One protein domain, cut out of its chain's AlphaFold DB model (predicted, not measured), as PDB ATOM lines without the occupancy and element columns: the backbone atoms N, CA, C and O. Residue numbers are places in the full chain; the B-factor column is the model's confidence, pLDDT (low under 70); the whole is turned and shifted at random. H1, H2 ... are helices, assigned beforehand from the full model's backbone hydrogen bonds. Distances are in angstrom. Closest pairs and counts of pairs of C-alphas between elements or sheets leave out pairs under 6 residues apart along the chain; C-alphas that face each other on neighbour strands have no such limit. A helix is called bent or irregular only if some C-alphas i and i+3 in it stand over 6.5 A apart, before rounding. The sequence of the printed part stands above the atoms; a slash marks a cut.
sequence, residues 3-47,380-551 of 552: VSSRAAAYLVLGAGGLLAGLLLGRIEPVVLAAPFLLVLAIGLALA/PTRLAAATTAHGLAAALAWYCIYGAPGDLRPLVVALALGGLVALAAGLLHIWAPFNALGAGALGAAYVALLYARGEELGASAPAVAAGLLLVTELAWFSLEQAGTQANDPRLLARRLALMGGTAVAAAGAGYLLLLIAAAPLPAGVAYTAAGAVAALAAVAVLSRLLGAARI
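Overview. This is residues 3 to 47 and 380 to 551 of the 552 residues of the protein "DUF58 domain-containing protein" of Chloroflexi bacterium (UniProt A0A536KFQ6). The longest helix, H7, runs along one side of a body of helices: H3, H4, H5 and H6 make an up-and-down four-helix group, and a kinked helix, H2, crosses H6 and H7 and links that group to H1, H7 and H8. H8 lies on the far side of H2 from H7, joined to H7 by a loop whose residues 519 to 525, of which 525 belongs to H8, stick out. The printed part has 217 residues with eight named helices, H1 to H8 in order along the chain, and no named strand; the class is all helix. It is compact, with a radius of gyration of the C-alphas of 17.4 A, and spans 55 by 46 by 29 A.

Along the chain. H7 is residues 489 to 518, 43.4 A from C-alpha 489 at (344.785, 182.511, 200.963) to C-alpha 518. Before it come H6, residues 461 to 480, H5, residues 432 to 453 and 33.0 A long, H4, residues 409 to 429, and H3, residues 380 to 403 and 34.4 A long. H1, residues 5 to 24, begins at C-alpha 5 at (357.591, 202.370, 191.369). H2 is residues 28 to 46. H8, residues 525 to 549, is 35.7 A long and ends at C-alpha 549 at (371.744, 201.073, 189.635).

Arrangement. H7, with residues 499 to 511 alone, touches H6 in a hairpin at a shallow tilt of 24 degrees; the closest C-alphas, of Pro 462 and Gly 510, are 4.7 A apart. H6 touches H3, closest at C-alphas 382 and 478, 4.5 A. H4 and H5, also a hairpin, touch at a shallow tilt of 15 degrees, with C-alphas 419 and 438 closest at 3.9 A. H2 has a kink of 34 degrees near residue 35 and is only just irregular: C-alphas 32 and 35 are 6.9 A apart. Its residues 31 to 39 alone touch H7 at a steep tilt of 49 degrees, C-alphas 35 and 506 closest at 5.2 A. Its residues 37 to 44 alone touch H8, C-alphas 41 and 541 closest at 5.8 A. H1 and H2 form a hairpin, C-alphas 14 and 33 closest at 4.4 A. H7 and H8 only just touch, only at the corner, with 3 pairs of C-alphas within 8 A, closest 517 and 526 at 6.9 A. H1, H2, H3, H4, H5, H6 and H8 form a bundle, a group of helices in which each touches at least one other. Every O i to N i+4 pair is within hydrogen-bond range in H1, H3, H4, H6, H7 and H8, but 13 of 15 in H2 and 17 of 18 in H5.

Size, cuts and confidence. The two farthest C-alphas, of Gln 485 and Pro 522, are 55.9 A apart. Residues 48 to 379 are not printed, and C-alphas 47 and 380 are 30.2 A apart across the cut. Of the links that are printed whole, none is long. Mean pLDDT of the printed part is 81.2; 43 residues are under 70, among them 482 to 488 and 520 to 551.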
ATOM      1  N   VAL A   3     364.269 198.342 190.892       85.44
ATOM      2  CA  VAL A   3     363.537 199.087 191.924       85.44
ATOM      3  C   VAL A   3     362.109 199.320 191.431       85.44
ATOM      4  O   VAL A   3     361.906 199.683 190.270       85.44
ATOM      5  N   SER A   4     361.118 199.061 192.282       86.56
ATOM      6  CA  SER A   4     359.713 199.237 191.925       86.56
ATOM      7  C   SER A   4     359.297 200.708 191.981       86.56
ATOM      8  O   SER A   4     359.897 201.535 192.670       86.56
ATOM      9  N   SER A   5     358.209 201.043 191.292       85.31
ATOM     10  CA  SER A   5     357.591 202.370 191.369       85.31
ATOM     11  C   SER A   5     357.073 202.703 192.778       85.31
ATOM     12  O   SER A   5     356.975 203.878 193.123       85.31
ATOM     13  N   ARG A   6     356.837 201.695 193.632       88.56
ATOM     14  CA  ARG A   6     356.521 201.876 195.057       88.56
ATOM     15  C   ARG A   6     357.698 202.431 195.848       88.56
ATOM     16  O   ARG A   6     357.520 203.349 196.639       88.56
ATOM     17  N   ALA A   7     358.899 201.904 195.622       89.25
ATOM     18  CA  ALA A   7     360.094 202.411 196.289       89.25
ATOM     19  C   ALA A   7     360.380 203.866 195.898       89.25
ATOM     20  O   ALA A   7     360.717 204.673 196.758       89.25
ATOM     21  N   ALA A   8     360.160 204.222 194.627       88.25
ATOM     22  CA  ALA A   8     360.231 205.612 194.181       88.25
ATOM     23  C   ALA A   8     359.172 206.493 194.871       88.25
ATOM     24  O   ALA A   8     359.502 207.573 195.352       88.25
ATOM     25  N   ALA A   9     357.925 206.021 194.989       89.19
ATOM     26  CA  ALA A   9     356.866 206.731 195.709       89.19
ATOM     27  C   ALA A   9     357.217 206.979 197.187       89.19
ATOM     28  O   ALA A   9     357.036 208.090 197.678       89.19
ATOM     29  N   TYR A  10     357.757 205.975 197.888       91.44
ATOM     30  CA  TYR A  10     358.166 206.118 199.292       91.44
ATOM     31  C   TYR A  10     359.351 207.056 199.453       91.44
ATOM     32  O   TYR A  10     359.389 207.828 200.407       91.44
ATOM     33  N   LEU A  11     360.285 207.041 198.502       90.00
ATOM     34  CA  LEU A  11     361.380 207.999 198.476       90.00
ATOM     35  C   LEU A  11     360.863 209.429 198.279       90.00
ATOM     36  O   LEU A  11     361.305 210.319 198.994       90.00
ATOM     37  N   VAL A  12     359.917 209.654 197.362       89.88
ATOM     38  CA  VAL A  12     359.329 210.983 197.113       89.88
ATOM     39  C   VAL A  12     358.546 211.484 198.326       89.88
ATOM     40  O   VAL A  12     358.757 212.615 198.749       89.88
ATOM     41  N   LEU A  13     357.683 210.652 198.917       90.94
ATOM     42  CA  LEU A  13     356.928 211.005 200.125       90.94
ATOM     43  C   LEU A  13     357.857 211.275 201.314       90.94
ATOM     44  O   LEU A  13     357.700 212.271 202.015       90.94
ATOM     45  N   GLY A  14     358.854 210.410 201.502       89.31
ATOM     46  CA  GLY A  14     359.840 210.534 202.566       89.31
ATOM     47  C   GLY A  14     360.708 211.784 202.424       89.31
ATOM     48  O   GLY A  14     360.764 212.610 203.329       89.31
ATOM     49  N   ALA A  15     361.360 211.957 201.272       87.81
ATOM     50  CA  ALA A  15     362.222 213.108 201.003       87.81
ATOM     51  C   ALA A  15     361.432 214.423 200.952       87.81
ATOM     52  O   ALA A  15     361.902 215.432 201.470       87.81
ATOM     53  N   GLY A  16     360.226 214.409 200.378       88.25
ATOM     54  CA  GLY A  16     359.337 215.566 200.334       88.25
ATOM     55  C   GLY A  16     358.912 216.024 201.726       88.25
ATOM     56  O   GLY A  16     358.973 217.216 202.011       88.25
ATOM     57  N   GLY A  17     358.554 215.097 202.622       87.50
ATOM     58  CA  GLY A  17     358.220 215.448 204.003       87.50
ATOM     59  C   GLY A  17     359.430 215.904 204.825       87.50
ATOM     60  O   GLY A  17     359.306 216.858 205.588       87.50
ATOM     61  N   LEU A  18     360.622 215.326 204.616       86.12
ATOM     62  CA  LEU A  18     361.859 215.848 205.222       86.12
ATOM     63  C   LEU A  18     362.175 217.275 204.752       86.12
ATOM     64  O   LEU A  18     362.479 218.139 205.571       86.12
ATOM     65  N   LEU A  19     362.080 217.526 203.443       85.69
ATOM     66  CA  LEU A  19     362.317 218.845 202.861       85.69
ATOM     67  C   LEU A  19     361.289 219.863 203.366       85.69
ATOM     68  O   LEU A  19     361.665 220.967 203.742       85.69
ATOM     69  N   ALA A  20     360.009 219.488 203.418       84.88
ATOM     70  CA  ALA A  20     358.956 220.336 203.964       84.88
ATOM     71  C   ALA A  20     359.201 220.656 205.442       84.88
ATOM     72  O   ALA A  20     359.056 221.808 205.839       84.88
ATOM     73  N   GLY A  21     359.630 219.677 206.243       83.81
ATOM     74  CA  GLY A  21     359.986 219.905 207.642       83.81
ATOM     75  C   GLY A  21     361.147 220.889 207.800       83.81
ATOM     76  O   GLY A  21     361.073 221.805 208.616       83.81
ATOM     77  N   LEU A  22     362.177 220.767 206.957       81.62
ATOM     78  CA  LEU A  22     363.311 221.694 206.936       81.62
ATOM     79  C   LEU A  22     362.897 223.115 206.519       81.62
ATOM     80  O   LEU A  22     363.291 224.076 207.171       81.62
ATOM     81  N   LEU A  23     362.107 223.250 205.448       82.62
ATOM     82  CA  LEU A  23     361.682 224.549 204.908       82.62
ATOM     83  C   LEU A  23     360.704 225.281 205.830       82.62
ATOM     84  O   LEU A  23     360.771 226.500 205.947       82.62
ATOM     85  N   LEU A  24     359.795 224.545 206.469       83.94
ATOM     86  CA  LEU A  24     358.815 225.105 207.398       83.94
ATOM     87  C   LEU A  24     359.391 225.283 208.809       83.94
ATOM     88  O   LEU A  24     358.754 225.925 209.639       83.94
ATOM     89  N   GLY A  25     360.568 224.711 209.090       79.75
ATOM     90  CA  GLY A  25     361.161 224.696 210.425       79.75
ATOM     91  C   GLY A  25     360.333 223.895 211.430       79.75
ATOM     92  O   GLY A  25     360.324 224.231 212.611       79.75
ATOM     93  N   ARG A  26     359.609 222.866 210.971       80.50
ATOM     94  CA  ARG A  26     358.721 222.072 211.823       80.50
ATOM     95  C   ARG A  26     358.897 220.564 211.661       80.50
ATOM     96  O   ARG A  26     359.330 220.061 210.625       80.50
ATOM     97  N   ILE A  27     358.547 219.827 212.706       79.44
ATOM     98  CA  ILE A  27     358.797 218.384 212.830       79.44
ATOM     99  C   ILE A  27     357.626 217.516 212.343       79.44
ATOM    100  O   ILE A  27     357.814 216.340 212.042       79.44
ATOM    101  N   GLU A  28     356.424 218.059 212.181       82.75
ATOM    102  CA  GLU A  28     355.236 217.287 211.799       82.75
ATOM    103  C   GLU A  28     355.359 216.672 210.391       82.75
ATOM    104  O   GLU A  28     355.102 215.472 210.254       82.75
ATOM    105  N   PRO A  29     355.841 217.388 209.350       85.19
ATOM    106  CA  PRO A  29     356.126 216.775 208.050       85.19
ATOM    107  C   PRO A  29     357.152 215.631 208.128       85.19
ATOM    108  O   PRO A  29     357.044 214.650 207.390       85.19
ATOM    109  N   VAL A  30     358.115 215.720 209.054       84.56
ATOM    110  CA  VAL A  30     359.122 214.676 209.303       84.56
ATOM    111  C   VAL A  30     358.475 213.439 209.927       84.56
ATOM    112  O   VAL A  30     358.743 212.320 209.490       84.56
ATOM    113  N   VAL A  31     357.573 213.624 210.897       84.06
ATOM    114  CA  VAL A  31     356.814 212.528 211.529       84.06
ATOM    115  C   VAL A  31     355.928 211.811 210.507       84.06
ATOM    116  O   VAL A  31     355.871 210.582 210.510       84.06
ATOM    117  N   LEU A  32     355.293 212.543 209.586       88.69
ATOM    118  CA  LEU A  32     354.495 211.954 208.503       88.69
ATOM    119  C   LEU A  32     355.352 211.203 207.471       88.69
ATOM    120  O   LEU A  32     354.901 210.203 206.911       88.69
ATOM    121  N   ALA A  33     356.583 211.657 207.224       87.88
ATOM    122  CA  ALA A  33     357.535 211.013 206.316       87.88
ATOM    123  C   ALA A  33     358.179 209.744 206.897       87.88
ATOM    124  O   ALA A  33     358.535 208.828 206.148       87.88
ATOM    125  N   ALA A  34     358.338 209.684 208.223       85.00
ATOM    126  CA  ALA A  34     359.103 208.646 208.906       85.00
ATOM    127  C   ALA A  34     358.663 207.203 208.572       85.00
ATOM    128  O   ALA A  34     359.546 206.394 208.280       85.00
ATOM    129  N   PRO A  35     357.360 206.847 208.516       89.06
ATOM    130  CA  PRO A  35     356.932 205.491 208.159       89.06
ATOM    131  C   PRO A  35     357.406 205.044 206.772       89.06
ATOM    132  O   PRO A  35     357.868 203.915 206.608       89.06
ATOM    133  N   PHE A  36     357.340 205.933 205.777       90.56
ATOM    134  CA  PHE A  36     357.749 205.632 204.403       90.56
ATOM    135  C   PHE A  36     359.256 205.398 204.308       90.56
ATOM    136  O   PHE A  36     359.699 204.436 203.678       90.56
ATOM    137  N   LEU A  37     360.042 206.245 204.979       87.38
ATOM    138  CA  LEU A  37     361.495 206.104 205.054       87.38
ATOM    139  C   LEU A  37     361.905 204.853 205.830       87.38
ATOM    140  O   LEU A  37     362.840 204.173 205.420       87.38
ATOM    141  N   LEU A  38     361.194 204.519 206.908       84.56
ATOM    142  CA  LEU A  38     361.458 203.333 207.715       84.56
ATOM    143  C   LEU A  38     361.217 202.052 206.911       84.56
ATOM    144  O   LEU A  38     362.091 201.188 206.862       84.56
ATOM    145  N   VAL A  39     360.069 201.941 206.232       87.88
ATOM    146  CA  VAL A  39     359.767 200.786 205.369       87.88
ATOM    147  C   VAL A  39     360.772 200.694 204.221       87.88
ATOM    148  O   VAL A  39     361.276 199.607 203.935       87.88
ATOM    149  N   LEU A  40     361.124 201.825 203.602       88.44
ATOM    150  CA  LEU A  40     362.136 201.876 202.548       88.44
ATOM    151  C   LEU A  40     363.512 201.415 203.057       88.44
ATOM    152  O   LEU A  40     364.145 200.569 202.429       88.44
ATOM    153  N   ALA A  41     363.961 201.914 204.210       84.69
ATOM    154  CA  ALA A  41     365.246 201.565 204.808       84.69
ATOM    155  C   ALA A  41     365.309 200.089 205.214       84.69
ATOM    156  O   ALA A  41     366.244 199.390 204.824       84.69
ATOM    157  N   ILE A  42     364.300 199.588 205.935       84.88
ATOM    158  CA  ILE A  42     364.225 198.181 206.349       84.88
ATOM    159  C   ILE A  42     364.156 197.273 205.121       84.88
ATOM    160  O   ILE A  42     364.890 196.288 205.038       84.88
ATOM    161  N   GLY A  43     363.309 197.601 204.145       85.62
ATOM    162  CA  GLY A  43     363.151 196.797 202.941       85.62
ATOM    163  C   GLY A  43     364.429 196.717 202.115       85.62
ATOM    164  O   GLY A  43     364.851 195.620 201.757       85.62
ATOM    165  N   LEU A  44     365.116 197.841 201.900       85.44
ATOM    166  CA  LEU A  44     366.409 197.857 201.211       85.44
ATOM    167  C   LEU A  44     367.521 197.176 202.020       85.44
ATOM    168  O   LEU A  44     368.401 196.552 201.424       85.44
ATOM    169  N   ALA A  45     367.506 197.275 203.354       84.25
ATOM    170  CA  ALA A  45     368.483 196.630 204.232       84.25
ATOM    171  C   ALA A  45     368.360 195.098 204.198       84.25
ATOM    172  O   ALA A  45     369.374 194.395 204.106       84.25
ATOM    173  N   LEU A  46     367.123 194.596 204.226       84.25
ATOM    174  CA  LEU A  46     366.790 193.171 204.217       84.25
ATOM    175  C   LEU A  46     366.743 192.557 202.814       84.25
ATOM    176  O   LEU A  46     366.741 191.330 202.696       84.25
ATOM    177  N   ALA A  47     366.713 193.372 201.758       85.00
ATOM    178  CA  ALA A  47     366.659 192.894 200.387       85.00
ATOM    179  C   ALA A  47     367.895 192.062 200.030       85.00
ATOM    180  O   ALA A  47     369.032 192.538 200.024       85.00
ATOM    181  N   PRO A 380     337.809 190.075 193.512       79.06
ATOM    182  CA  PRO A 380     337.097 190.640 194.662       79.06
ATOM    183  C   PRO A 380     338.059 191.219 195.711       79.06
ATOM    184  O   PRO A 380     337.781 192.252 196.316       79.06
ATOM    185  N   THR A 381     339.246 190.623 195.853       80.12
ATOM    186  CA  THR A 381     340.343 191.111 196.702       80.12
ATOM    187  C   THR A 381     340.901 192.461 196.248       80.12
ATOM    188  O   THR A 381     341.191 193.314 197.084       80.12
ATOM    189  N   ARG A 382     341.012 192.693 194.932       84.75
ATOM    190  CA  ARG A 382     341.429 193.981 194.360       84.75
ATOM    191  C   ARG A 382     340.427 195.075 194.703       84.75
ATOM    192  O   ARG A 382     340.840 196.154 195.132       84.75
ATOM    193  N   LEU A 383     339.136 194.798 194.496       85.69
ATOM    194  CA  LEU A 383     338.061 195.746 194.786       85.69
ATOM    195  C   LEU A 383     338.015 196.069 196.279       85.69
ATOM    196  O   LEU A 383     338.028 197.243 196.628       85.69
ATOM    197  N   ALA A 384     338.060 195.055 197.147       88.25
ATOM    198  CA  ALA A 384     338.074 195.243 198.595       88.25
ATOM    199  C   ALA A 384     339.271 196.088 199.070       88.25
ATOM    200  O   ALA A 384     339.105 197.009 199.870       88.25
ATOM    201  N   ALA A 385     340.475 195.820 198.554       89.06
ATOM    202  CA  ALA A 385     341.663 196.608 198.878       89.06
ATOM    203  C   ALA A 385     341.545 198.064 198.396       89.06
ATOM    204  O   ALA A 385     341.878 198.979 199.145       89.06
ATOM    205  N   ALA A 386     341.028 198.289 197.181       90.00
ATOM    206  CA  ALA A 386     340.813 199.633 196.639       90.00
ATOM    207  C   ALA A 386     339.788 200.428 197.456       90.00
ATOM    208  O   ALA A 386     340.042 201.579 197.809       90.00
ATOM    209  N   THR A 387     338.641 199.822 197.778       92.38
ATOM    210  CA  THR A 387     337.580 200.491 198.539       92.38
ATOM    211  C   THR A 387     338.008 200.764 199.971       92.38
ATOM    212  O   THR A 387     337.718 201.837 200.490       92.38
ATOM    213  N   THR A 388     338.768 199.856 200.588       93.88
ATOM    214  CA  THR A 388     339.310 200.063 201.937       93.88
ATOM    215  C   THR A 388     340.377 201.160 201.941       93.88
ATOM    216  O   THR A 388     340.340 202.031 202.807       93.88
ATOM    217  N   ALA A 389     341.280 201.183 200.950       93.75
ATOM    218  CA  ALA A 389     342.259 202.263 200.799       93.75
ATOM    219  C   ALA A 389     341.565 203.627 200.671       93.75
ATOM    220  O   ALA A 389     341.917 204.578 201.366       93.75
ATOM    221  N   HIS A 390     340.556 203.711 199.801       94.69
ATOM    222  CA  HIS A 390     339.835 204.951 199.546       94.69
ATOM    223  C   HIS A 390     338.953 205.376 200.731       94.69
ATOM    224  O   HIS A 390     338.903 206.555 201.063       94.69
ATOM    225  N   GLY A 391     338.311 204.427 201.419       95.94
ATOM    226  CA  GLY A 391     337.534 204.692 202.632       95.94
ATOM    227  C   GLY A 391     338.399 205.210 203.783       95.94
ATOM    228  O   GLY A 391     338.031 206.182 204.440       95.94
ATOM    229  N   LEU A 392     339.587 204.630 203.983       95.62
ATOM    230  CA  LEU A 392     340.548 205.115 204.977       95.62
ATOM    231  C   LEU A 392     341.067 206.517 204.619       95.62
ATOM    232  O   LEU A 392     341.150 207.388 205.483       95.62
ATOM    233  N   ALA A 393     341.350 206.763 203.337       96.12
ATOM    234  CA  ALA A 393     341.715 208.087 202.843       96.12
ATOM    235  C   ALA A 393     340.598 209.118 203.084       96.12
ATOM    236  O   ALA A 393     340.877 210.235 203.516       96.12
ATOM    237  N   ALA A 394     339.336 208.737 202.863       96.69
ATOM    238  CA  ALA A 394     338.175 209.589 203.109       96.69
ATOM    239  C   ALA A 394     337.997 209.907 204.600       96.69
ATOM    240  O   ALA A 394     337.691 211.045 204.944       96.69
ATOM    241  N   ALA A 395     338.257 208.946 205.492       96.25
ATOM    242  CA  ALA A 395     338.241 209.179 206.935       96.25
ATOM    243  C   ALA A 395     339.329 210.182 207.372       96.25
ATOM    244  O   ALA A 395     339.052 211.082 208.165       96.25
ATOM    245  N   LEU A 396     340.544 210.079 206.817       95.25
ATOM    246  CA  LEU A 396     341.625 211.044 207.067       95.25
ATOM    247  C   LEU A 396     341.289 212.438 206.521       95.25
ATOM    248  O   LEU A 396     341.487 213.437 207.212       95.25
ATOM    249  N   ALA A 397     340.739 212.511 205.305       95.56
ATOM    250  CA  ALA A 397     340.262 213.756 204.710       95.56
ATOM    251  C   ALA A 397     339.179 214.411 205.578       95.56
ATOM    252  O   ALA A 397     339.261 215.601 205.881       95.56
ATOM    253  N   TRP A 398     338.197 213.627 206.032       95.62
ATOM    254  CA  TRP A 398     337.133 214.086 206.921       95.62
ATOM    255  C   TRP A 398     337.681 214.635 208.238       95.62
ATOM    256  O   TRP A 398     337.300 215.731 208.646       95.62
ATOM    257  N   TYR A 399     338.614 213.916 208.869       93.62
ATOM    258  CA  TYR A 399     339.284 214.371 210.085       93.62
ATOM    259  C   TYR A 399     339.962 215.738 209.892       93.62
ATOM    260  O   TYR A 399     339.799 216.629 210.727       93.62
ATOM    261  N   CYS A 400     340.646 215.939 208.757       92.00
ATOM    262  CA  CYS A 400     341.281 217.216 208.429       92.00
ATOM    263  C   CYS A 400     340.253 218.342 208.235       92.00
ATOM    264  O   CYS A 400     340.397 219.422 208.803       92.00
ATOM    265  N   ILE A 401     339.195 218.083 207.461       92.25
ATOM    266  CA  ILE A 401     338.165 219.074 207.113       92.25
ATOM    267  C   ILE A 401     337.343 219.490 208.334       92.25
ATOM    268  O   ILE A 401     337.070 220.677 208.513       92.25
ATOM    269  N   TYR A 402     336.934 218.528 209.162       91.75
ATOM    270  CA  TYR A 402     336.131 218.790 210.356       91.75
ATOM    271  C   TYR A 402     336.915 219.603 211.390       91.75
ATOM    272  O   TYR A 402     336.353 220.441 212.088       91.75
ATOM    273  N   GLY A 403     338.226 219.371 211.474       86.75
ATOM    274  CA  GLY A 403     339.086 220.040 212.435       86.75
ATOM    275  C   GLY A 403     339.530 221.454 212.057       86.75
ATOM    276  O   GLY A 403     340.109 222.116 212.923       86.75
ATOM    277  N   ALA A 404     339.321 221.886 210.808       88.50
ATOM    278  CA  ALA A 404     339.922 223.097 210.255       88.50
ATOM    279  C   ALA A 404     339.154 224.380 210.646       88.50
ATOM    280  O   ALA A 404     337.953 224.480 210.368       88.50
ATOM    281  N   PRO A 405     339.828 225.387 211.234       84.69
ATOM    282  CA  PRO A 405     339.225 226.683 211.542       84.69
ATOM    283  C   PRO A 405     338.945 227.493 210.266       84.69
ATOM    284  O   PRO A 405     339.531 227.236 209.212       84.69
ATOM    285  N   GLY A 406     338.035 228.470 210.362       82.62
ATOM    286  CA  GLY A 406     337.419 229.162 209.220       82.62
ATOM    287  C   GLY A 406     338.392 229.693 208.162       82.62
ATOM    288  O   GLY A 406     338.160 229.467 206.976       82.62
ATOM    289  N   ASP A 407     339.502 230.303 208.578       85.56
ATOM    290  CA  ASP A 407     340.418 231.015 207.674       85.56
ATOM    291  C   ASP A 407     341.248 230.081 206.775       85.56
ATOM    292  O   ASP A 407     341.544 230.412 205.628       85.56
ATOM    293  N   LEU A 408     341.589 228.880 207.258       85.81
ATOM    294  CA  LEU A 408     342.389 227.886 206.517       85.81
ATOM    295  C   LEU A 408     341.562 226.698 206.010       85.81
ATOM    296  O   LEU A 408     342.059 225.866 205.244       85.81
ATOM    297  N   ARG A 409     340.273 226.640 206.365       90.12
ATOM    298  CA  ARG A 409     339.324 225.628 205.894       90.12
ATOM    299  C   ARG A 409     339.288 225.449 204.367       90.12
ATOM    300  O   ARG A 409     339.303 224.290 203.954       90.12
ATOM    301  N   PRO A 410     339.281 226.494 203.509       93.00
ATOM    302  CA  PRO A 410     339.247 226.279 202.058       93.00
ATOM    303  C   PRO A 410     340.509 225.579 201.534       93.00
ATOM    304  O   PRO A 410     340.405 224.693 200.686       93.00
ATOM    305  N   LEU A 411     341.687 225.908 202.077       92.44
ATOM    306  CA  LEU A 411     342.951 225.263 201.709       92.44
ATOM    307  C   LEU A 411     342.964 223.785 202.126       92.44
ATOM    308  O   LEU A 411     343.299 222.918 201.318       92.44
ATOM    309  N   VAL A 412     342.558 223.491 203.366       92.50
ATOM    310  CA  VAL A 412     342.497 222.117 203.897       92.50
ATOM    311  C   VAL A 412     341.514 221.265 203.087       92.50
ATOM    312  O   VAL A 412     341.838 220.135 202.722       92.50
ATOM    313  N   VAL A 413     340.342 221.814 202.746       93.75
ATOM    314  CA  VAL A 413     339.344 221.140 201.898       93.75
ATOM    315  C   VAL A 413     339.900 220.865 200.501       93.75
ATOM    316  O   VAL A 413     339.763 219.744 200.012       93.75
ATOM    317  N   ALA A 414     340.557 221.843 199.870       95.06
ATOM    318  CA  ALA A 414     341.131 221.677 198.535       95.06
ATOM    319  C   ALA A 414     342.207 220.577 198.498       95.06
ATOM    320  O   ALA A 414     342.170 219.713 197.620       95.06
ATOM    321  N   LEU A 415     343.122 220.560 199.474       95.12
ATOM    322  CA  LEU A 415     344.164 219.533 199.589       95.12
ATOM    323  C   LEU A 415     343.573 218.143 199.860       95.12
ATOM    324  O   LEU A 415     343.963 217.171 199.212       95.12
ATOM    325  N   ALA A 416     342.603 218.044 200.772       94.75
ATOM    326  CA  ALA A 416     341.972 216.779 201.135       94.75
ATOM    327  C   ALA A 416     341.175 216.170 199.969       94.75
ATOM    328  O   ALA A 416     341.356 214.995 199.641       94.75
ATOM    329  N   LEU A 417     340.339 216.968 199.292       95.62
ATOM    330  CA  LEU A 417     339.582 216.517 198.119       95.62
ATOM    331  C   LEU A 417     340.505 216.201 196.938       95.62
ATOM    332  O   LEU A 417     340.332 215.167 196.295       95.62
ATOM    333  N   GLY A 418     341.517 217.036 196.685       94.69
ATOM    334  CA  GLY A 418     342.528 216.775 195.659       94.69
ATOM    335  C   GLY A 418     343.272 215.460 195.902       94.69
ATOM    336  O   GLY A 418     343.472 214.682 194.968       94.69
ATOM    337  N   GLY A 419     343.604 215.164 197.162       93.69
ATOM    338  CA  GLY A 419     344.217 213.899 197.562       93.69
ATOM    339  C   GLY A 419     343.332 212.681 197.293       93.69
ATOM    340  O   GLY A 419     343.808 211.687 196.739       93.69
ATOM    341  N   LEU A 420     342.033 212.769 197.605       95.25
ATOM    342  CA  LEU A 420     341.061 211.715 197.291       95.25
ATOM    343  C   LEU A 420     340.925 211.496 195.783       95.25
ATOM    344  O   LEU A 420     340.982 210.355 195.325       95.25
ATOM    345  N   VAL A 421     340.798 212.572 195.005       93.88
ATOM    346  CA  VAL A 421     340.683 212.495 193.540       93.88
ATOM    347  C   VAL A 421     341.936 211.870 192.928       93.88
ATOM    348  O   VAL A 421     341.820 210.973 192.093       93.88
ATOM    349  N   ALA A 422     343.129 212.272 193.373       92.31
ATOM    350  CA  ALA A 422     344.382 211.675 192.918       92.31
ATOM    351  C   ALA A 422     344.449 210.177 193.258       92.31
ATOM    352  O   ALA A 422     344.750 209.364 192.386       92.31
ATOM    353  N   LEU A 423     344.096 209.780 194.485       91.81
ATOM    354  CA  LEU A 423     344.071 208.369 194.876       91.81
ATOM    355  C   LEU A 423     343.067 207.558 194.033       91.81
ATOM    356  O   LEU A 423     343.395 206.469 193.565       91.81
ATOM    357  N   ALA A 424     341.863 208.091 193.796       91.06
ATOM    358  CA  ALA A 424     340.871 207.463 192.923       91.06
ATOM    359  C   ALA A 424     341.402 207.298 191.492       91.06
ATOM    360  O   ALA A 424     341.302 206.212 190.919       91.06
ATOM    361  N   ALA A 425     342.030 208.338 190.935       89.06
ATOM    362  CA  ALA A 425     342.647 208.287 189.613       89.06
ATOM    363  C   ALA A 425     343.760 207.226 189.541       89.06
ATOM    364  O   ALA A 425     343.820 206.469 188.572       89.06
ATOM    365  N   GLY A 426     344.596 207.109 190.580       85.62
ATOM    366  CA  GLY A 426     345.635 206.079 190.681       85.62
ATOM    367  C   GLY A 426     345.075 204.653 190.693       85.62
ATOM    368  O   GLY A 426     345.579 203.785 189.977       85.62
ATOM    369  N   LEU A 427     343.991 204.424 191.440       86.00
ATOM    370  CA  LEU A 427     343.297 203.134 191.520       86.00
ATOM    371  C   LEU A 427     342.578 202.754 190.211       86.00
ATOM    372  O   LEU A 427     342.527 201.570 189.859       86.00
ATOM    373  N   LEU A 428     342.046 203.744 189.484       83.38
ATOM    374  CA  LEU A 428     341.313 203.555 188.226       83.38
ATOM    375  C   LEU A 428     342.238 203.372 187.017       83.38
ATOM    376  O   LEU A 428     342.035 202.451 186.227       83.38
ATOM    377  N   HIS A 429     343.263 204.216 186.876       72.31
ATOM    378  CA  HIS A 429     344.131 204.242 185.693       72.31
ATOM    379  C   HIS A 429     345.410 203.405 185.828       72.31
ATOM    380  O   HIS A 429     346.179 203.336 184.873       72.31
ATOM    381  N   ILE A 430     345.651 202.748 186.973       64.44
ATOM    382  CA  ILE A 430     346.860 201.928 187.224       64.44
ATOM    383  C   ILE A 430     348.143 202.783 187.102       64.44
ATOM    384  O   ILE A 430     349.241 202.300 186.833       64.44
ATOM    385  N   TRP A 431     348.031 204.094 187.323       71.25
ATOM    386  CA  TRP A 431     349.174 204.998 187.335       71.25
ATOM    387  C   TRP A 431     349.685 205.161 188.765       71.25
ATOM    388  O   TRP A 431     349.226 206.000 189.537       71.25
ATOM    389  N   ALA A 432     350.704 204.361 189.075       70.31
ATOM    390  CA  ALA A 432     351.475 204.370 190.314       70.31
ATOM    391  C   ALA A 432     351.746 205.749 190.966       70.31
ATOM    392  O   ALA A 432     351.569 205.848 192.184       70.31
ATOM    393  N   PRO A 433     352.175 206.805 190.238       79.44
ATOM    394  CA  PRO A 433     352.539 208.076 190.874       79.44
ATOM    395  C   PRO A 433     351.357 208.814 191.517       79.44
ATOM    396  O   PRO A 433     351.559 209.526 192.499       79.44
ATOM    397  N   PHE A 434     350.122 208.613 191.046       85.50
ATOM    398  CA  PHE A 434     348.952 209.272 191.637       85.50
ATOM    399  C   PHE A 434     348.653 208.805 193.067       85.50
ATOM    400  O   PHE A 434     348.168 209.596 193.870       85.50
ATOM    401  N   ASN A 435     349.014 207.568 193.425       87.38
ATOM    402  CA  ASN A 435     348.871 207.085 194.801       87.38
ATOM    403  C   ASN A 435     349.793 207.849 195.764       87.38
ATOM    404  O   ASN A 435     349.390 208.173 196.880       87.38
ATOM    405  N   ALA A 436     351.014 208.170 195.321       88.81
ATOM    406  CA  ALA A 436     351.952 208.981 196.092       88.81
ATOM    407  C   ALA A 436     351.460 210.429 196.213       88.81
ATOM    408  O   ALA A 436     351.464 210.987 197.304       88.81
ATOM    409  N   LEU A 437     350.973 211.016 195.115       91.19
ATOM    410  CA  LEU A 437     350.394 212.363 195.125       91.19
ATOM    411  C   LEU A 437     349.179 212.455 196.057       91.19
ATOM    412  O   LEU A 437     349.085 213.397 196.838       91.19
ATOM    413  N   GLY A 438     348.289 211.460 196.021       91.94
ATOM    414  CA  GLY A 438     347.116 211.399 196.891       91.94
ATOM    415  C   GLY A 438     347.484 211.369 198.373       91.94
ATOM    416  O   GLY A 438     346.976 212.170 199.155       91.94
ATOM    417  N   ALA A 439     348.423 210.499 198.756       93.19
ATOM    418  CA  ALA A 439     348.912 210.425 200.132       93.19
ATOM    419  C   ALA A 439     349.662 211.696 200.563       93.19
ATOM    420  O   ALA A 439     349.467 212.171 201.680       93.19
ATOM    421  N   GLY A 440     350.471 212.280 199.674       92.88
ATOM    422  CA  GLY A 440     351.181 213.532 199.934       92.88
ATOM    423  C   GLY A 440     350.230 214.710 200.154       92.88
ATOM    424  O   GLY A 440     350.416 215.474 201.096       92.88
ATOM    425  N   ALA A 441     349.171 214.823 199.347       95.12
ATOM    426  CA  ALA A 441     348.150 215.859 199.493       95.12
ATOM    427  C   ALA A 441     347.346 215.714 200.797       95.12
ATOM    428  O   ALA A 441     347.089 216.709 201.470       95.12
ATOM    429  N   LEU A 442     347.012 214.482 201.206       95.38
ATOM    430  CA  LEU A 442     346.383 214.219 202.507       95.38
ATOM    431  C   LEU A 442     347.317 214.558 203.678       95.38
ATOM    432  O   LEU A 442     346.878 215.160 204.656       95.38
ATOM    433  N   GLY A 443     348.607 214.228 203.567       93.19
ATOM    434  CA  GLY A 443     349.619 214.650 204.537       93.19
ATOM    435  C   GLY A 443     349.725 216.174 204.633       93.19
ATOM    436  O   GLY A 443     349.711 216.720 205.732       93.19
ATOM    437  N   ALA A 444     349.740 216.872 203.495       93.31
ATOM    438  CA  ALA A 444     349.753 218.333 203.447       93.31
ATOM    439  C   ALA A 444     348.485 218.954 204.059       93.31
ATOM    440  O   ALA A 444     348.585 219.947 204.777       93.31
ATOM    441  N   ALA A 445     347.307 218.358 203.838       94.19
ATOM    442  CA  ALA A 445     346.058 218.794 204.465       94.19
ATOM    443  C   ALA A 445     346.125 218.699 206.000       94.19
ATOM    444  O   ALA A 445     345.668 219.607 206.693       94.19
ATOM    445  N   TYR A 446     346.735 217.634 206.529       93.38
ATOM    446  CA  TYR A 446     346.930 217.471 207.969       93.38
ATOM    447  C   TYR A 446     347.953 218.463 208.545       93.38
ATOM    448  O   TYR A 446     347.701 219.061 209.587       93.38
ATOM    449  N   VAL A 447     349.072 218.712 207.853       90.38
ATOM    450  CA  VAL A 447     350.040 219.745 208.272       90.38
ATOM    451  C   VAL A 447     349.389 221.133 208.278       90.38
ATOM    452  O   VAL A 447     349.565 221.888 209.232       90.38
ATOM    453  N   ALA A 448     348.580 221.455 207.263       89.62
ATOM    454  CA  ALA A 448     347.828 222.708 207.212       89.62
ATOM    455  C   ALA A 448     346.820 222.828 208.368       89.62
ATOM    456  O   ALA A 448     346.670 223.910 208.931       89.62
ATOM    457  N   LEU A 449     346.171 221.725 208.761       90.38
ATOM    458  CA  LEU A 449     345.305 221.678 209.940       90.38
ATOM    459  C   LEU A 449     346.079 221.997 211.231       90.38
ATOM    460  O   LEU A 449     345.613 222.815 212.021       90.38
ATOM    461  N   LEU A 450     347.237 221.369 211.453       87.12
ATOM    462  CA  LEU A 450     348.052 221.620 212.650       87.12
ATOM    463  C   LEU A 450     348.524 223.073 212.707       87.12
ATOM    464  O   LEU A 450     348.400 223.726 213.743       87.12
ATOM    465  N   TYR A 451     348.962 223.608 211.565       84.94
ATOM    466  CA  TYR A 451     349.314 225.019 211.433       84.94
ATOM    467  C   TYR A 451     348.140 225.928 211.808       84.94
ATOM    468  O   TYR A 451     348.304 226.871 212.578       84.94
ATOM    469  N   ALA A 452     346.939 225.605 211.322       84.69
ATOM    470  CA  ALA A 452     345.731 226.371 211.593       84.69
ATOM    471  C   ALA A 452     345.314 226.361 213.071       84.69
ATOM    472  O   ALA A 452     344.698 227.313 213.542       84.69
ATOM    473  N   ARG A 453     345.647 225.295 213.805       84.50
ATOM    474  CA  ARG A 453     345.374 225.175 215.244       84.50
ATOM    475  C   ARG A 453     346.458 225.781 216.131       84.50
ATOM    476  O   ARG A 453     346.259 225.855 217.338       84.50
ATOM    477  N   GLY A 454     347.593 226.185 215.557       79.12
ATOM    478  CA  GLY A 454     348.765 226.588 216.334       79.12
ATOM    479  C   GLY A 454     349.370 225.442 217.153       79.12
ATOM    480  O   GLY A 454     350.100 225.697 218.102       79.12
ATOM    481  N   GLU A 455     349.067 224.187 216.809       75.62
ATOM    482  CA  GLU A 455     349.671 223.017 217.450       75.62
ATOM    483  C   GLU A 455     351.063 222.773 216.839       75.62
ATOM    484  O   GLU A 455     351.211 222.756 215.614       75.62
ATOM    485  N   GLU A 456     352.085 222.590 217.683       65.50
ATOM    486  CA  GLU A 456     353.456 222.258 217.247       65.50
ATOM    487  C   GLU A 456     353.660 220.749 217.018       65.50
ATOM    488  O   GLU A 456     354.483 220.347 216.203       65.50
ATOM    489  N   LEU A 457     352.909 219.898 217.729       70.31
ATOM    490  CA  LEU A 457     352.853 218.445 217.532       70.31
ATOM    491  C   LEU A 457     351.532 217.896 218.077       70.31
ATOM    492  O   LEU A 457     351.365 217.704 219.281       70.31
ATOM    493  N   GLY A 458     350.598 217.592 217.179       74.94
ATOM    494  CA  GLY A 458     349.359 216.924 217.560       74.94
ATOM    495  C   GLY A 458     349.627 215.489 218.030       74.94
ATOM    496  O   GLY A 458     350.306 214.717 217.349       74.94
ATOM    497  N   ALA A 459     349.020 215.077 219.148       82.44
ATOM    498  CA  ALA A 459     349.099 213.697 219.655       82.44
ATOM    499  C   ALA A 459     348.570 212.641 218.655       82.44
ATOM    500  O   ALA A 459     348.822 211.442 218.804       82.44
ATOM    501  N   SER A 460     347.835 213.082 217.627       87.00
ATOM    502  CA  SER A 460     347.330 212.256 216.532       87.00
ATOM    503  C   SER A 460     348.329 212.042 215.388       87.00
ATOM    504  O   SER A 460     348.089 211.163 214.559       87.00
ATOM    505  N   ALA A 461     349.451 212.770 215.324       87.38
ATOM    506  CA  ALA A 461     350.361 212.737 214.174       87.38
ATOM    507  C   ALA A 461     350.920 211.334 213.852       87.38
ATOM    508  O   ALA A 461     350.882 210.950 212.680       87.38
ATOM    509  N   PRO A 462     351.346 210.506 214.831       89.06
ATOM    510  CA  PRO A 462     351.781 209.133 214.563       89.06
ATOM    511  C   PRO A 462     350.667 208.243 214.001       89.06
ATOM    512  O   PRO A 462     350.913 207.414 213.124       89.06
ATOM    513  N   ALA A 463     349.433 208.427 214.478       90.88
ATOM    514  CA  ALA A 463     348.275 207.682 213.995       90.88
ATOM    515  C   ALA A 463     347.908 208.088 212.559       90.88
ATOM    516  O   ALA A 463     347.640 207.222 211.725       90.88
ATOM    517  N   VAL A 464     347.968 209.387 212.239       92.06
ATOM    518  CA  VAL A 464     347.769 209.893 210.872       92.06
ATOM    519  C   VAL A 464     348.867 209.383 209.938       92.06
ATOM    520  O   VAL A 464     348.558 208.905 208.849       92.06
ATOM    521  N   ALA A 465     350.133 209.396 210.369       90.94
ATOM    522  CA  ALA A 465     351.260 208.875 209.595       90.94
ATOM    523  C   ALA A 465     351.094 207.376 209.268       90.94
ATOM    524  O   ALA A 465     351.265 206.957 208.122       90.94
ATOM    525  N   ALA A 466     350.693 206.567 210.255       91.75
ATOM    526  CA  ALA A 466     350.385 205.152 210.055       91.75
ATOM    527  C   ALA A 466     349.168 204.937 209.137       91.75
ATOM    528  O   ALA A 466     349.184 204.038 208.293       91.75
ATOM    529  N   GLY A 467     348.141 205.783 209.253       93.81
ATOM    530  CA  GLY A 467     346.983 205.790 208.360       93.81
ATOM    531  C   GLY A 467     347.368 206.076 206.906       93.81
ATOM    532  O   GLY A 467     346.955 205.343 206.011       93.81
ATOM    533  N   LEU A 468     348.217 207.081 206.664       94.06
ATOM    534  CA  LEU A 468     348.739 207.397 205.330       94.06
ATOM    535  C   LEU A 468     349.554 206.235 204.752       94.06
ATOM    536  O   LEU A 468     349.369 205.883 203.584       94.06
ATOM    537  N   LEU A 469     350.403 205.594 205.564       93.19
ATOM    538  CA  LEU A 469     351.124 204.392 205.144       93.19
ATOM    539  C   LEU A 469     350.137 203.290 204.728       93.19
ATOM    540  O   LEU A 469     350.237 202.792 203.610       93.19
ATOM    541  N   LEU A 470     349.132 202.972 205.554       93.94
ATOM    542  CA  LEU A 470     348.113 201.960 205.238       93.94
ATOM    543  C   LEU A 470     347.328 202.269 203.959       93.94
ATOM    544  O   LEU A 470     347.106 201.361 203.159       93.94
ATOM    545  N   VAL A 471     346.937 203.529 203.734       94.38
ATOM    546  CA  VAL A 471     346.276 203.951 202.487       94.38
ATOM    547  C   VAL A 471     347.158 203.615 201.285       94.38
ATOM    548  O   VAL A 471     346.684 203.001 200.329       94.38
ATOM    549  N   THR A 472     348.448 203.970 201.333       92.75
ATOM    550  CA  THR A 472     349.368 203.690 200.218       92.75
ATOM    551  C   THR A 472     349.635 202.198 200.026       92.75
ATOM    552  O   THR A 472     349.666 201.730 198.889       92.75
ATOM    553  N   GLU A 473     349.789 201.444 201.117       92.19
ATOM    554  CA  GLU A 473     349.983 199.992 201.127       92.19
ATOM    555  C   GLU A 473     348.799 199.270 200.479       92.19
ATOM    556  O   GLU A 473     348.983 198.472 199.560       92.19
ATOM    557  N   LEU A 474     347.575 199.605 200.895       91.75
ATOM    558  CA  LEU A 474     346.344 199.023 200.360       91.75
ATOM    559  C   LEU A 474     346.108 199.422 198.901       91.75
ATOM    560  O   LEU A 474     345.714 198.578 198.092       91.75
ATOM    561  N   ALA A 475     346.390 200.678 198.541       90.62
ATOM    562  CA  ALA A 475     346.295 201.129 197.159       90.62
ATOM    563  C   ALA A 475     347.266 200.356 196.259       90.62
ATOM    564  O   ALA A 475     346.885 199.882 195.187       90.62
ATOM    565  N   TRP A 476     348.505 200.150 196.715       88.94
ATOM    566  CA  TRP A 476     349.484 199.368 195.971       88.94
ATOM    567  C   TRP A 476     349.120 197.888 195.900       88.94
ATOM    568  O   TRP A 476     349.203 197.283 194.834       88.94
ATOM    569  N   PHE A 477     348.659 197.312 197.010       86.62
ATOM    570  CA  PHE A 477     348.181 195.936 197.058       86.62
ATOM    571  C   PHE A 477     347.027 195.709 196.074       86.62
ATOM    572  O   PHE A 477     347.018 194.700 195.374       86.62
ATOM    573  N   SER A 478     346.108 196.670 195.937       86.94
ATOM    574  CA  SER A 478     345.049 196.621 194.923       86.94
ATOM    575  C   SER A 478     345.612 196.568 193.495       86.94
ATOM    576  O   SER A 478     345.193 195.727 192.696       86.94
ATOM    577  N   LEU A 479     346.603 197.407 193.173       83.56
ATOM    578  CA  LEU A 479     347.251 197.394 191.855       83.56
ATOM    579  C   LEU A 479     348.015 196.093 191.596       83.56
ATOM    580  O   LEU A 479     347.991 195.574 190.485       83.56
ATOM    581  N   GLU A 480     348.660 195.529 192.613       78.56
ATOM    582  CA  GLU A 480     349.388 194.272 192.481       78.56
ATOM    583  C   GLU A 480     348.484 193.052 192.233       78.56
ATOM    584  O   GLU A 480     348.978 192.031 191.758       78.56
ATOM    585  N   GLN A 481     347.196 193.130 192.577       73.31
ATOM    586  CA  GLN A 481     346.199 192.094 192.275       73.31
ATOM    587  C   GLN A 481     345.628 192.233 190.851       73.31
ATOM    588  O   GLN A 481     344.888 191.364 190.387       73.31
ATOM    589  N   ALA A 482     345.937 193.322 190.133       59.59
ATOM    590  CA  ALA A 482     345.481 193.524 188.764       59.59
ATOM    591  C   ALA A 482     346.245 192.590 187.806       59.59
ATOM    592  O   ALA A 482     347.398 192.834 187.468       59.59
ATOM    593  N   GLY A 483     345.590 191.509 187.368       55.59
ATOM    594  CA  GLY A 483     346.131 190.563 186.381       55.59
ATOM    595  C   GLY A 483     346.622 189.228 186.948       55.59
ATOM    596  O   GLY A 483     347.055 188.373 186.181       55.59
ATOM    597  N   THR A 484     346.521 189.012 188.260       58.91
ATOM    598  CA  THR A 484     346.919 187.764 188.925       58.91
ATOM    599  C   THR A 484     345.716 187.130 189.614       58.91
ATOM    600  O   THR A 484     345.092 187.788 190.446       58.91
ATOM    601  N   GLN A 485     345.397 185.860 189.342       55.44
ATOM    602  CA  GLN A 485     344.554 185.106 190.277       55.44
ATOM    603  C   GLN A 485     345.466 184.595 191.392       55.44
ATOM    604  O   GLN A 485     346.236 183.654 191.212       55.44
ATOM    605  N   ALA A 486     345.460 185.284 192.531       53.00
ATOM    606  CA  ALA A 486     346.141 184.802 193.722       53.00
ATOM    607  C   ALA A 486     345.333 183.633 194.311       53.00
ATOM    608  O   ALA A 486     344.317 183.858 194.962       53.00
ATOM    609  N   ASN A 487     345.787 182.398 194.082       55.31
ATOM    610  CA  ASN A 487     345.111 181.181 194.553       55.31
ATOM    611  C   ASN A 487     345.501 180.765 195.993       55.31
ATOM    612  O   ASN A 487     344.910 179.831 196.528       55.31
ATOM    613  N   ASP A 488     346.456 181.440 196.654       68.12
ATOM    614  CA  ASP A 488     346.899 181.076 198.015       68.12
ATOM    615  C   ASP A 488     346.354 182.046 199.099       68.12
ATOM    616  O   ASP A 488     346.885 183.152 199.267       68.12
ATOM    617  N   PRO A 489     345.335 181.661 199.900       73.75
ATOM    618  CA  PRO A 489     344.785 182.511 200.963       73.75
ATOM    619  C   PRO A 489     345.799 182.808 202.077       73.75
ATOM    620  O   PRO A 489     345.696 183.830 202.760       73.75
ATOM    621  N   ARG A 490     346.823 181.961 202.254       79.00
ATOM    622  CA  ARG A 490     347.879 182.190 203.251       79.00
ATOM    623  C   ARG A 490     348.784 183.343 202.840       79.00
ATOM    624  O   ARG A 490     349.280 184.057 203.710       79.00
ATOM    625  N   LEU A 491     348.986 183.538 201.535       78.94
ATOM    626  CA  LEU A 491     349.730 184.679 201.010       78.94
ATOM    627  C   LEU A 491     349.006 185.983 201.344       78.94
ATOM    628  O   LEU A 491     349.616 186.911 201.870       78.94
ATOM    629  N   LEU A 492     347.693 186.020 201.104       80.81
ATOM    630  CA  LEU A 492     346.859 187.178 201.418       80.81
ATOM    631  C   LEU A 492     346.861 187.480 202.923       80.81
ATOM    632  O   LEU A 492     347.105 188.620 203.310       80.81
ATOM    633  N   ALA A 493     346.680 186.467 203.775       83.62
ATOM    634  CA  ALA A 493     346.717 186.639 205.227       83.62
ATOM    635  C   ALA A 493     348.074 187.167 205.725       83.62
ATOM    636  O   ALA A 493     348.118 188.115 206.509       83.62
ATOM    637  N   ARG A 494     349.190 186.607 205.236       83.94
ATOM    638  CA  ARG A 494     350.542 187.089 205.571       83.94
ATOM    639  C   ARG A 494     350.761 188.527 205.122       83.94
ATOM    640  O   ARG A 494     351.340 189.305 205.873       83.94
ATOM    641  N   ARG A 495     350.263 188.887 203.938       85.31
ATOM    642  CA  ARG A 495     350.387 190.241 203.401       85.31
ATOM    643  C   ARG A 495     349.604 191.257 204.225       85.31
ATOM    644  O   ARG A 495     350.143 192.304 204.563       85.31
ATOM    645  N   LEU A 496     348.359 190.938 204.582       86.00
ATOM    646  CA  LEU A 496     347.539 191.771 205.466       86.00
ATOM    647  C   LEU A 496     348.185 191.922 206.851       86.00
ATOM    648  O   LEU A 496     348.258 193.034 207.368       86.00
ATOM    649  N   ALA A 497     348.713 190.832 207.419       86.44
ATOM    650  CA  ALA A 497     349.421 190.863 208.698       86.44
ATOM    651  C   ALA A 497     350.699 191.712 208.638       86.44
ATOM    652  O   ALA A 497     350.971 192.467 209.568       86.44
ATOM    653  N   LEU A 498     351.457 191.636 207.539       86.69
ATOM    654  CA  LEU A 498     352.629 192.481 207.326       86.69
ATOM    655  C   LEU A 498     352.231 193.959 207.251       86.69
ATOM    656  O   LEU A 498     352.816 194.761 207.969       86.69
ATOM    657  N   MET A 499     351.215 194.313 206.454       87.44
ATOM    658  CA  MET A 499     350.730 195.699 206.344       87.44
ATOM    659  C   MET A 499     350.252 196.236 207.702       87.44
ATOM    660  O   MET A 499     350.702 197.297 208.139       87.44
ATOM    661  N   GLY A 500     349.419 195.477 208.423       84.94
ATOM    662  CA  GLY A 500     348.961 195.847 209.765       84.94
ATOM    663  C   GLY A 500     350.114 195.992 210.763       84.94
ATOM    664  O   GLY A 500     350.210 197.001 211.455       84.94
ATOM    665  N   GLY A 501     351.041 195.032 210.784       86.06
ATOM    666  CA  GLY A 501     352.226 195.072 211.642       86.06
ATOM    667  C   GLY A 501     353.137 196.263 211.342       86.06
ATOM    668  O   GLY A 501     353.590 196.930 212.270       86.06
ATOM    669  N   THR A 502     353.360 196.589 210.063       86.44
ATOM    670  CA  THR A 502     354.145 197.772 209.669       86.44
ATOM    671  C   THR A 502     353.481 199.074 210.083       86.44
ATOM    672  O   THR A 502     354.175 199.980 210.531       86.44
ATOM    673  N   ALA A 503     352.153 199.163 210.002       85.25
ATOM    674  CA  ALA A 503     351.411 200.343 210.421       85.25
ATOM    675  C   ALA A 503     351.459 200.543 211.941       85.25
ATOM    676  O   ALA A 503     351.708 201.652 212.405       85.25
ATOM    677  N   VAL A 504     351.292 199.467 212.717       86.81
ATOM    678  CA  VAL A 504     351.417 199.505 214.184       86.81
ATOM    679  C   VAL A 504     352.842 199.871 214.598       86.81
ATOM    680  O   VAL A 504     353.028 200.737 215.450       86.81
ATOM    681  N   ALA A 505     353.855 199.269 213.971       83.12
ATOM    682  CA  ALA A 505     355.254 199.597 214.235       83.12
ATOM    683  C   ALA A 505     355.582 201.053 213.871       83.12
ATOM    684  O   ALA A 505     356.274 201.731 214.625       83.12
ATOM    685  N   ALA A 506     355.052 201.554 212.751       81.12
ATOM    686  CA  ALA A 506     355.196 202.945 212.337       81.12
ATOM    687  C   ALA A 506     354.532 203.918 213.322       81.12
ATOM    688  O   ALA A 506     355.152 204.912 213.697       81.12
ATOM    689  N   ALA A 507     353.314 203.616 213.786       83.12
ATOM    690  CA  ALA A 507     352.642 204.404 214.817       83.12
ATOM    691  C   ALA A 507     353.457 204.413 216.117       83.12
ATOM    692  O   ALA A 507     353.717 205.479 216.668       83.12
ATOM    693  N   GLY A 508     353.919 203.245 216.579       80.00
ATOM    694  CA  GLY A 508     354.747 203.117 217.779       80.00
ATOM    695  C   GLY A 508     356.069 203.883 217.680       80.00
ATOM    696  O   GLY A 508     356.432 204.597 218.610       80.00
ATOM    697  N   ALA A 509     356.756 203.805 216.535       77.81
ATOM    698  CA  ALA A 509     357.967 204.583 216.273       77.81
ATOM    699  C   ALA A 509     357.685 206.095 216.265       77.81
ATOM    700  O   ALA A 509     358.452 206.863 216.838       77.81
ATOM    701  N   GLY A 510     356.564 206.520 215.676       77.19
ATOM    702  CA  GLY A 510     356.121 207.913 215.716       77.19
ATOM    703  C   GLY A 510     355.831 208.391 217.142       77.19
ATOM    704  O   GLY A 510     356.303 209.454 217.528       77.19
ATOM    705  N   TYR A 511     355.131 207.596 217.959       81.12
ATOM    706  CA  TYR A 511     354.894 207.911 219.374       81.12
ATOM    707  C   TYR A 511     356.191 207.975 220.184       81.12
ATOM    708  O   TYR A 511     356.342 208.857 221.025       81.12
ATOM    709  N   LEU A 512     357.151 207.090 219.912       78.00
ATOM    710  CA  LEU A 512     358.467 207.147 220.544       78.00
ATOM    711  C   LEU A 512     359.205 208.446 220.187       78.00
ATOM    712  O   LEU A 512     359.799 209.065 221.063       78.00
ATOM    713  N   LEU A 513     359.127 208.892 218.929       72.69
ATOM    714  CA  LEU A 513     359.678 210.184 218.511       72.69
ATOM    715  C   LEU A 513     358.998 211.357 219.227       72.69
ATOM    716  O   LEU A 513     359.701 212.269 219.653       72.69
ATOM    717  N   LEU A 514     357.671 211.316 219.421       74.38
ATOM    718  CA  LEU A 514     356.961 212.320 220.228       74.38
ATOM    719  C   LEU A 514     357.496 212.364 221.663       74.38
ATOM    720  O   LEU A 514     357.761 213.441 222.186       74.38
ATOM    721  N   LEU A 515     357.674 211.199 222.294       74.88
ATOM    722  CA  LEU A 515     358.184 211.101 223.662       74.88
ATOM    723  C   LEU A 515     359.614 211.642 223.782       74.88
ATOM    724  O   LEU A 515     359.928 212.318 224.755       74.88
ATOM    725  N   ILE A 516     360.467 211.378 222.788       70.38
ATOM    726  CA  ILE A 516     361.835 211.911 222.739       70.38
ATOM    727  C   ILE A 516     361.819 213.431 222.536       70.38
ATOM    728  O   ILE A 516     362.583 214.132 223.194       70.38
ATOM    729  N   ALA A 517     360.954 213.946 221.660       67.31
ATOM    730  CA  ALA A 517     360.819 215.383 221.420       67.31
ATOM    731  C   ALA A 517     360.256 216.133 222.640       67.31
ATOM    732  O   ALA A 517     360.621 217.281 222.877       67.31
ATOM    733  N   ALA A 518     359.401 215.476 223.429       69.69
ATOM    734  CA  ALA A 518     358.850 216.004 224.673       69.69
ATOM    735  C   ALA A 518     359.792 215.842 225.883       69.69
ATOM    736  O   ALA A 518     359.523 216.404 226.947       69.69
ATOM    737  N   ALA A 519     360.880 215.073 225.758       70.38
ATOM    738  CA  ALA A 519     361.854 214.930 226.829       70.38
ATOM    739  C   ALA A 519     362.593 216.265 227.045       70.38
ATOM    740  O   ALA A 519     362.982 216.904 226.065       70.38
ATOM    741  N   PRO A 520     362.848 216.684 228.301       61.25
ATOM    742  CA  PRO A 520     363.568 217.917 228.625       61.25
ATOM    743  C   PRO A 520     365.073 217.754 228.361       61.25
ATOM    744  O   PRO A 520     365.905 217.789 229.264       61.25
ATOM    745  N   LEU A 521     365.430 217.524 227.103       60.41
ATOM    746  CA  LEU A 521     366.791 217.604 226.603       60.41
ATOM    747  C   LEU A 521     367.045 219.051 226.158       60.41
ATOM    748  O   LEU A 521     366.135 219.685 225.620       60.41
ATOM    749  N   PRO A 522     368.257 219.602 226.345       62.03
ATOM    750  CA  PRO A 522     368.585 220.927 225.828       62.03
ATOM    751  C   PRO A 522     368.266 220.978 224.326       62.03
ATOM    752  O   PRO A 522     368.769 220.157 223.553       62.03
ATOM    753  N   ALA A 523     367.403 221.925 223.938       54.62
ATOM    754  CA  ALA A 523     366.631 221.943 222.688       54.62
ATOM    755  C   ALA A 523     367.452 221.832 221.384       54.62
ATOM    756  O   ALA A 523     366.900 221.561 220.328       54.62
ATOM    757  N   GLY A 524     368.776 221.990 221.429       56.00
ATOM    758  CA  GLY A 524     369.652 221.765 220.275       56.00
ATOM    759  C   GLY A 524     370.022 220.299 220.034       56.00
ATOM    760  O   GLY A 524     370.188 219.896 218.886       56.00
ATOM    761  N   VAL A 525     370.154 219.487 221.088       57.22
ATOM    762  CA  VAL A 525     370.808 218.164 221.013       57.22
ATOM    763  C   VAL A 525     369.853 217.078 220.512       57.22
ATOM    764  O   VAL A 525     370.238 216.237 219.704       57.22
ATOM    765  N   ALA A 526     368.585 217.116 220.932       52.50
ATOM    766  CA  ALA A 526     367.589 216.133 220.502       52.50
ATOM    767  C   ALA A 526     367.266 216.257 219.001       52.50
ATOM    768  O   ALA A 526     367.254 215.262 218.277       52.50
ATOM    769  N   TYR A 527     367.085 217.489 218.515       54.06
ATOM    770  CA  TYR A 527     366.794 217.762 217.105       54.06
ATOM    771  C   TYR A 527     368.005 217.511 216.191       54.06
ATOM    772  O   TYR A 527     367.835 216.977 215.094       54.06
ATOM    773  N   THR A 528     369.233 217.807 216.638       57.50
ATOM    774  CA  THR A 528     370.450 217.464 215.874       57.50
ATOM    775  C   THR A 528     370.711 215.963 215.837       57.50
ATOM    776  O   THR A 528     371.061 215.445 214.778       57.50
ATOM    777  N   ALA A 529     370.476 215.237 216.934       54.53
ATOM    778  CA  ALA A 529     370.590 213.780 216.950       54.53
ATOM    779  C   ALA A 529     369.545 213.116 216.034       54.53
ATOM    780  O   ALA A 529     369.896 212.256 215.227       54.53
ATOM    781  N   ALA A 530     368.281 213.550 216.093       54.09
ATOM    782  CA  ALA A 530     367.226 213.044 215.213       54.09
ATOM    783  C   ALA A 530     367.506 213.360 213.731       54.09
ATOM    784  O   ALA A 530     367.385 212.480 212.875       54.09
ATOM    785  N   GLY A 531     367.953 214.584 213.429       54.88
ATOM    786  CA  GLY A 531     368.359 214.989 212.083       54.88
ATOM    787  C   GLY A 531     369.560 214.198 211.557       54.88
ATOM    788  O   GLY A 531     369.548 213.759 210.408       54.88
ATOM    789  N   ALA A 532     370.564 213.935 212.399       55.78
ATOM    790  CA  ALA A 532     371.737 213.138 212.038       55.78
ATOM    791  C   ALA A 532     371.378 211.670 211.749       55.78
ATOM    792  O   ALA A 532     371.847 211.106 210.760       55.78
ATOM    793  N   VAL A 533     370.506 211.059 212.558       57.06
ATOM    794  CA  VAL A 533     370.018 209.688 212.326       57.06
ATOM    795  C   VAL A 533     369.213 209.605 211.025       57.06
ATOM    796  O   VAL A 533     369.432 208.690 210.227       57.06
ATOM    797  N   ALA A 534     368.333 210.577 210.763       54.75
ATOM    798  CA  ALA A 534     367.571 210.649 209.517       54.75
ATOM    799  C   ALA A 534     368.483 210.837 208.289       54.75
ATOM    800  O   ALA A 534     368.293 210.163 207.274       54.75
ATOM    801  N   ALA A 535     369.507 211.690 208.389       52.97
ATOM    802  CA  ALA A 535     370.485 211.908 207.324       52.97
ATOM    803  C   ALA A 535     371.323 210.651 207.041       52.97
ATOM    804  O   ALA A 535     371.482 210.265 205.882       52.97
ATOM    805  N   LEU A 536     371.805 209.957 208.078       58.19
ATOM    806  CA  LEU A 536     372.547 208.700 207.930       58.19
ATOM    807  C   LEU A 536     371.684 207.597 207.303       58.19
ATOM    808  O   LEU A 536     372.151 206.883 206.413       58.19
ATOM    809  N   ALA A 537     370.414 207.488 207.707       55.94
ATOM    810  CA  ALA A 537     369.466 206.558 207.101       55.94
ATOM    811  C   ALA A 537     369.206 206.892 205.622       55.94
ATOM    812  O   ALA A 537     369.232 205.996 204.775       55.94
ATOM    813  N   ALA A 538     369.029 208.175 205.289       55.97
ATOM    814  CA  ALA A 538     368.851 208.632 203.914       55.97
ATOM    815  C   ALA A 538     370.082 208.326 203.042       55.97
ATOM    816  O   ALA A 538     369.927 207.796 201.943       55.97
ATOM    817  N   VAL A 539     371.300 208.565 203.538       62.59
ATOM    818  CA  VAL A 539     372.555 208.244 202.829       62.59
ATOM    819  C   VAL A 539     372.734 206.729 202.653       62.59
ATOM    820  O   VAL A 539     373.131 206.270 201.578       62.59
ATOM    821  N   ALA A 540     372.396 205.919 203.659       60.56
ATOM    822  CA  ALA A 540     372.432 204.458 203.560       60.56
ATOM    823  C   ALA A 540     371.431 203.921 202.515       60.56
ATOM    824  O   ALA A 540     371.754 203.026 201.730       60.56
ATOM    825  N   VAL A 541     370.233 204.508 202.456       61.50
ATOM    826  CA  VAL A 541     369.218 204.209 201.436       61.50
ATOM    827  C   VAL A 541     369.703 204.617 200.044       61.50
ATOM    828  O   VAL A 541     369.672 203.801 199.120       61.50
ATOM    829  N   LEU A 542     370.209 205.845 199.890       62.38
ATOM    830  CA  LEU A 542     370.669 206.377 198.607       62.38
ATOM    831  C   LEU A 542     371.864 205.584 198.061       62.38
ATOM    832  O   LEU A 542     371.890 205.237 196.883       62.38
ATOM    833  N   SER A 543     372.829 205.237 198.917       64.56
ATOM    834  CA  SER A 543     374.006 204.448 198.530       64.56
ATOM    835  C   SER A 543     373.636 203.040 198.055       64.56
ATOM    836  O   SER A 543     374.179 202.577 197.050       64.56
ATOM    837  N   ARG A 544     372.658 202.373 198.688       64.56
ATOM    838  CA  ARG A 544     372.140 201.084 198.198       64.56
ATOM    839  C   ARG A 544     371.354 201.208 196.898       64.56
ATOM    840  O   ARG A 544     371.510 200.349 196.032       64.56
ATOM    841  N   LEU A 545     370.550 202.258 196.731       61.66
ATOM    842  CA  LEU A 545     369.837 202.521 195.475       61.66
ATOM    843  C   LEU A 545     370.809 202.810 194.318       61.66
ATOM    844  O   LEU A 545     370.615 202.307 193.212       61.66
ATOM    845  N   LEU A 546     371.892 203.548 194.572       62.84
ATOM    846  CA  LEU A 546     372.950 203.813 193.590       62.84
ATOM    847  C   LEU A 546     373.789 202.562 193.290       62.84
ATOM    848  O   LEU A 546     374.118 202.306 192.132       62.84
ATOM    849  N   GLY A 547     374.085 201.739 194.300       58.19
ATOM    850  CA  GLY A 547     374.732 200.437 194.114       58.19
ATOM    851  C   GLY A 547     373.880 199.475 193.281       58.19
ATOM    852  O   GLY A 547     374.395 198.804 192.392       58.19
ATOM    853  N   ALA A 548     372.563 199.473 193.498       52.44
ATOM    854  CA  ALA A 548     371.593 198.731 192.696       52.44
ATOM    855  C   ALA A 548     371.534 199.195 191.230       52.44
ATOM    856  O   ALA A 548     371.301 198.375 190.341       52.44
ATOM    857  N   ALA A 549     371.740 200.492 190.976       49.84
ATOM    858  CA  ALA A 549     371.744 201.073 189.635       49.84
ATOM    859  C   ALA A 549     373.039 200.787 188.850       49.84
ATOM    860  O   ALA A 549     372.991 200.732 187.625       49.84
ATOM    861  N   ARG A 550     374.173 200.559 189.532       45.16
ATOM    862  CA  ARG A 550     375.474 200.237 188.910       45.16
ATOM    863  C   ARG A 550     375.606 198.800 188.384       45.16
ATOM    864  O   ARG A 550     376.581 198.512 187.708       45.16
ATOM    865  N   ILE A 551     374.655 197.910 188.681       42.31
ATOM    866  CA  ILE A 551     374.638 196.507 188.207       42.31
ATOM    867  C   ILE A 551     373.728 196.366 186.961       42.31
ATOM    868  O   ILE A 551     373.200 195.291 186.680       42.31
TER     869      ILE A 551